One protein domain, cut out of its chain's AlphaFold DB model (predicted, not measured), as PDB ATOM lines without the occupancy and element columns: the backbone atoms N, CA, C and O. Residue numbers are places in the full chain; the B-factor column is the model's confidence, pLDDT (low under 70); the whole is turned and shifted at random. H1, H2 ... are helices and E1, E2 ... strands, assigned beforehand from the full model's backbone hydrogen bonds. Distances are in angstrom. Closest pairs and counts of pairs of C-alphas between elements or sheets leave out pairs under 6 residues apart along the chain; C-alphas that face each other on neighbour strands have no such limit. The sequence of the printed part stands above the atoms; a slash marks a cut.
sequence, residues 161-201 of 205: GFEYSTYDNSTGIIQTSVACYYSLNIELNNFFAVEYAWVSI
ATOM      1  N   GLY A 161     216.890 145.749 155.630       70.62
ATOM      2  CA  GLY A 161     216.947 146.954 156.453       70.62
ATOM      3  C   GLY A 161     216.776 148.258 155.669       70.62
ATOM      4  O   GLY A 161     217.384 148.476 154.614       70.62
ATOM      5  N   PHE A 162     215.946 149.142 156.218       71.56
ATOM      6  CA  PHE A 162     215.632 150.464 155.676       71.56
ATOM      7  C   PHE A 162     215.500 151.488 156.802       71.56
ATOM      8  O   PHE A 162     215.254 151.155 157.964       71.56
ATOM      9  N   GLU A 163     215.669 152.751 156.432       77.38
ATOM     10  CA  GLU A 163     215.399 153.892 157.299       77.38
ATOM     11  C   GLU A 163     213.958 154.356 157.067       77.38
ATOM     12  O   GLU A 163     213.490 154.401 155.927       77.38
ATOM     13  N   TYR A 164     213.252 154.697 158.142       74.06
ATOM     14  CA  TYR A 164     211.924 155.297 158.075       74.06
ATOM     15  C   TYR A 164     211.848 156.502 159.013       74.06
ATOM     16  O   TYR A 164     212.537 156.579 160.029       74.06
ATOM     17  N   SER A 165     211.033 157.484 158.639       74.88
ATOM     18  CA  SER A 165     210.827 158.698 159.431       74.88
ATOM     19  C   SER A 165     209.454 158.643 160.083       74.88
ATOM     20  O   SER A 165     208.452 158.496 159.382       74.88
ATOM     21  N   THR A 166     209.397 158.759 161.407       74.69
ATOM     22  CA  THR A 166     208.142 158.905 162.149       74.69
ATOM     23  C   THR A 166     207.925 160.370 162.501       74.69
ATOM     24  O   THR A 166     208.838 161.078 162.931       74.69
ATOM     25  N   TYR A 167     206.697 160.839 162.281       75.12
ATOM     26  CA  TYR A 167     206.265 162.159 162.720       75.12
ATOM     27  C   TYR A 167     205.616 162.025 164.093       75.12
ATOM     28  O   TYR A 167     204.556 161.408 164.222       75.12
ATOM     29  N   ASP A 168     206.254 162.583 165.117       76.81
ATOM     30  CA  ASP A 168     205.668 162.632 166.447       76.81
ATOM     31  C   ASP A 168     204.749 163.856 166.561       76.81
ATOM     32  O   ASP A 168     205.191 165.006 166.600       76.81
ATOM     33  N   ASN A 169     203.442 163.591 166.620       77.00
ATOM     34  CA  ASN A 169     202.402 164.615 166.698       77.00
ATOM     35  C   ASN A 169     202.467 165.434 168.003       77.00
ATOM     36  O   ASN A 169     201.909 166.524 168.070       77.00
ATOM     37  N   SER A 170     203.134 164.915 169.042       77.69
ATOM     38  CA  SER A 170     203.229 165.566 170.352       77.69
ATOM     39  C   SER A 170     204.403 166.540 170.470       77.69
ATOM     40  O   SER A 170     204.292 167.554 171.158       77.69
ATOM     41  N   THR A 171     205.510 166.276 169.771       77.25
ATOM     42  CA  THR A 171     206.720 167.112 169.805       77.25
ATOM     43  C   THR A 171     206.922 167.937 168.535       77.25
ATOM     44  O   THR A 171     207.692 168.896 168.552       77.25
ATOM     45  N   GLY A 172     206.235 167.604 167.433       77.25
ATOM     46  CA  GLY A 172     206.414 168.256 166.131       77.25
ATOM     47  C   GLY A 172     207.778 167.972 165.489       77.25
ATOM     48  O   GLY A 172     208.170 168.658 164.545       77.25
ATOM     49  N   ILE A 173     208.519 166.985 166.008       76.81
ATOM     50  CA  ILE A 173     209.863 166.616 165.561       76.81
ATOM     51  C   ILE A 173     209.773 165.371 164.671       76.81
ATOM     52  O   ILE A 173     209.063 164.411 164.975       76.81
ATOM     53  N   ILE A 174     210.527 165.378 163.570       77.88
ATOM     54  CA  ILE A 174     210.721 164.204 162.711       77.88
ATOM     55  C   ILE A 174     211.840 163.358 163.325       77.88
ATOM     56  O   ILE A 174     212.983 163.811 163.398       77.88
ATOM     57  N   GLN A 175     211.523 162.140 163.764       76.81
ATOM     58  CA  GLN A 175     212.516 161.181 164.251       76.81
ATOM     59  C   GLN A 175     212.832 160.159 163.154       76.81
ATOM     60  O   GLN A 175     211.937 159.531 162.591       76.81
ATOM     61  N   THR A 176     214.116 160.001 162.826       72.94
ATOM     62  CA  THR A 176     214.591 158.986 161.874       72.94
ATOM     63  C   THR A 176     215.010 157.732 162.628       72.94
ATOM     64  O   THR A 176     215.990 157.763 163.376       72.94
ATOM     65  N   SER A 177     214.283 156.642 162.404       72.19
ATOM     66  CA  SER A 177     214.523 155.332 163.011       72.19
ATOM     67  C   SER A 177     214.956 154.324 161.948       72.19
ATOM     68  O   SER A 177     214.609 154.435 160.770       72.19
ATOM     69  N   VAL A 178     215.729 153.321 162.360       73.75
ATOM     70  CA  VAL A 178     216.237 152.271 161.470       73.75
ATOM     71  C   VAL A 178     215.523 150.965 161.801       73.75
ATOM     72  O   VAL A 178     215.496 150.554 162.957       73.75
ATOM     73  N   ALA A 179     214.934 150.309 160.799       69.50
ATOM     74  CA  ALA A 179     214.372 148.971 160.955       69.50
ATOM     75  C   ALA A 179     215.409 147.930 160.524       69.50
ATOM     76  O   ALA A 179     215.709 147.796 159.334       69.50
ATOM     77  N   CYS A 180     215.939 147.171 161.482       73.12
ATOM     78  CA  CYS A 180     216.740 145.983 161.203       73.12
ATOM     79  C   CYS A 180     215.816 144.766 161.022       73.12
ATOM     80  O   CYS A 180     214.783 144.661 161.670       73.12
ATOM     81  N   TYR A 181     216.189 143.835 160.145       67.50
ATOM     82  CA  TYR A 181     215.465 142.581 159.847       67.50
ATOM     83  C   TYR A 181     214.077 142.737 159.230       67.50
ATOM     84  O   TYR A 181     213.249 141.836 159.319       67.50
ATOM     85  N   TYR A 182     213.845 143.850 158.542       66.81
ATOM     86  CA  TYR A 182     212.575 144.093 157.879       66.81
ATOM     87  C   TYR A 182     212.788 144.365 156.390       66.81
ATOM     88  O   TYR A 182     213.711 145.072 155.977       66.81
ATOM     89  N   SER A 183     211.921 143.766 155.583       71.75
ATOM     90  CA  SER A 183     211.748 144.011 154.157       71.75
ATOM     91  C   SER A 183     210.389 144.664 153.916       71.75
ATOM     92  O   SER A 183     209.453 144.486 154.691       71.75
ATOM     93  N   LEU A 184     210.245 145.399 152.814       69.69
ATOM     94  CA  LEU A 184     208.941 145.922 152.386       69.69
ATOM     95  C   LEU A 184     207.985 144.805 151.927       69.69
ATOM     96  O   LEU A 184     206.780 145.023 151.842       69.69
ATOM     97  N   ASN A 185     208.506 143.607 151.637       77.19
ATOM     98  CA  ASN A 185     207.701 142.451 151.262       77.19
ATOM     99  C   ASN A 185     207.276 141.646 152.506       77.19
ATOM    100  O   ASN A 185     208.106 141.036 153.181       77.19
ATOM    101  N   ILE A 186     205.966 141.615 152.769       78.50
ATOM    102  CA  ILE A 186     205.345 140.925 153.911       78.50
ATOM    103  C   ILE A 186     205.589 139.410 153.891       78.50
ATOM    104  O   ILE A 186     205.850 138.830 154.945       78.50
ATOM    105  N   GLU A 187     205.557 138.755 152.725       80.88
ATOM    106  CA  GLU A 187     205.811 137.308 152.640       80.88
ATOM    107  C   GLU A 187     207.249 136.974 153.034       80.88
ATOM    108  O   GLU A 187     207.502 135.998 153.742       80.88
ATOM    109  N   LEU A 188     208.185 137.833 152.630       74.19
ATOM    110  CA  LEU A 188     209.592 137.674 152.958       74.19
ATOM    111  C   LEU A 188     209.835 137.856 154.464       74.19
ATOM    112  O   LEU A 188     210.579 137.082 155.064       74.19
ATOM    113  N   ASN A 189     209.161 138.821 155.097       72.56
ATOM    114  CA  ASN A 189     209.222 138.997 156.552       72.56
ATOM    115  C   ASN A 189     208.655 137.789 157.299       72.56
ATOM    116  O   ASN A 189     209.241 137.360 158.288       72.56
ATOM    117  N   ASN A 190     207.553 137.207 156.817       76.06
ATOM    118  CA  ASN A 190     206.977 136.003 157.414       76.06
ATOM    119  C   ASN A 190     207.916 134.798 157.286       76.06
ATOM    120  O   ASN A 190     208.091 134.064 158.254       76.06
ATOM    121  N   PHE A 191     208.561 134.622 156.129       76.75
ATOM    122  CA  PHE A 191     209.586 133.595 155.951       76.75
ATOM    123  C   PHE A 191     210.727 133.767 156.960       76.75
ATOM    124  O   PHE A 191     211.071 132.822 157.669       76.75
ATOM    125  N   PHE A 192     211.266 134.984 157.096       70.44
ATOM    126  CA  PHE A 192     212.337 135.246 158.058       70.44
ATOM    127  C   PHE A 192     211.887 135.080 159.514       70.44
ATOM    128  O   PHE A 192     212.648 134.566 160.326       70.44
ATOM    129  N   ALA A 193     210.653 135.456 159.849       68.25
ATOM    130  CA  ALA A 193     210.105 135.285 161.191       68.25
ATOM    131  C   ALA A 193     209.888 133.808 161.566       68.25
ATOM    132  O   ALA A 193     209.962 133.468 162.745       68.25
ATOM    133  N   VAL A 194     209.626 132.934 160.590       71.88
ATOM    134  CA  VAL A 194     209.472 131.487 160.811       71.88
ATOM    135  C   VAL A 194     210.833 130.797 160.874       71.88
ATOM    136  O   VAL A 194     211.113 130.090 161.838       71.88
ATOM    137  N   GLU A 195     211.692 131.031 159.882       67.94
ATOM    138  CA  GLU A 195     212.980 130.340 159.755       67.94
ATOM    139  C   GLU A 195     214.016 130.860 160.769       67.94
ATOM    140  O   GLU A 195     214.838 130.112 161.297       67.94
ATOM    141  N   TYR A 196     213.937 132.150 161.108       64.81
ATOM    142  CA  TYR A 196     214.840 132.836 162.034       64.81
ATOM    143  C   TYR A 196     214.059 133.460 163.195       64.81
ATOM    144  O   TYR A 196     214.280 134.607 163.583       64.81
ATOM    145  N   ALA A 197     213.146 132.686 163.788       56.31
ATOM    146  CA  ALA A 197     212.294 133.126 164.896       56.31
ATOM    147  C   ALA A 197     213.068 133.704 166.099       56.31
ATOM    148  O   ALA A 197     212.546 134.545 166.823       56.31
ATOM    149  N   TRP A 198     214.324 133.290 166.300       54.88
ATOM    150  CA  TRP A 198     215.209 133.797 167.356       54.88
ATOM    151  C   TRP A 198     215.788 135.196 167.071       54.88
ATOM    152  O   TRP A 198     216.296 135.838 167.984       54.88
ATOM    153  N   VAL A 199     215.705 135.675 165.827       51.81
ATOM    154  CA  VAL A 199     216.103 137.031 165.409       51.81
ATOM    155  C   VAL A 199     214.933 138.008 165.501       51.81
ATOM    156  O   VAL A 199     215.108 139.168 165.868       51.81
ATOM    157  N   SER A 200     213.730 137.536 165.175       42.38
ATOM    158  CA  SER A 200     212.481 138.284 165.297       42.38
ATOM    159  C   SER A 200     212.075 138.365 166.773       42.38
ATOM    160  O   SER A 200     211.139 137.693 167.217       42.38
ATOM    161  N   ILE A 201     212.746 139.213 167.553       42.38
ATOM    162  CA  ILE A 201     212.154 139.690 168.801       42.38
ATOM    163  C   ILE A 201     210.930 140.497 168.374       42.38
ATOM    164  O   ILE A 201     211.051 141.611 167.873       42.38
TER     165      ILE A 201
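This is residues 161 to 201 of the 205 residues of the protein "Hypothetical protein" of Rotaria sp. Silwood1 (UniProt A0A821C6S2). A two-stranded hairpin, E1 and E2, makes one end of a rod, and a single short helix, H1, makes the other end, set off from the strands. The turn of the hairpin, residues 168 to 173, sticks out at the end away from H1, and the last printed residues, 196 to 201, fold back from the end of H1. The printed part has 41 residues with two named strands and one named helix, in the order E1, E2, H1; the strands are antiparallel and the class is mixed, helices and strands. It is only just loose, close to extended, with a radius of gyration of the C-alphas of 13.4 A, and spans 39 by 19 by 14 A.

E1 is residues 162 to 167, 16.6 A from first to last C-alpha, and begins with C-alpha 162 at (215.632, 150.464, 155.676). E2 is residues 174 to 179, 15.8 A long, with C-alpha 174 at (210.721, 164.204, 162.711). H1 is residues 186 to 195, 14.3 A long, and ends with C-alpha 195 at (212.980, 130.340, 159.755).

E1 and E2 form a hairpin of antiparallel neighbour strands, with 149 degrees between their N-to-C directions. The C-alphas of Ser 165 and Thr 176 face each other at 4.5 A. N 166 and O 175, 2.9 A apart, and N 177 and O 164, also 2.9 A apart, are within hydrogen-bond range. E1 and H1 are apart. In H1 every O i to N i+4 pair is within hydrogen-bond range.

The two C-alphas farthest apart, those of Gly 172 and Glu 195, are 39.0 A from each other. The printed part has no cut. The links E1 to E2 and E2 to H1 are short, with 6 residues each. Residues 168 to 173 stand free. The mean pLDDT of the printed part is 70.7; residue 179, residues 181 to 182, residue 184, residue 193 and residues 195 to 201 are under 70.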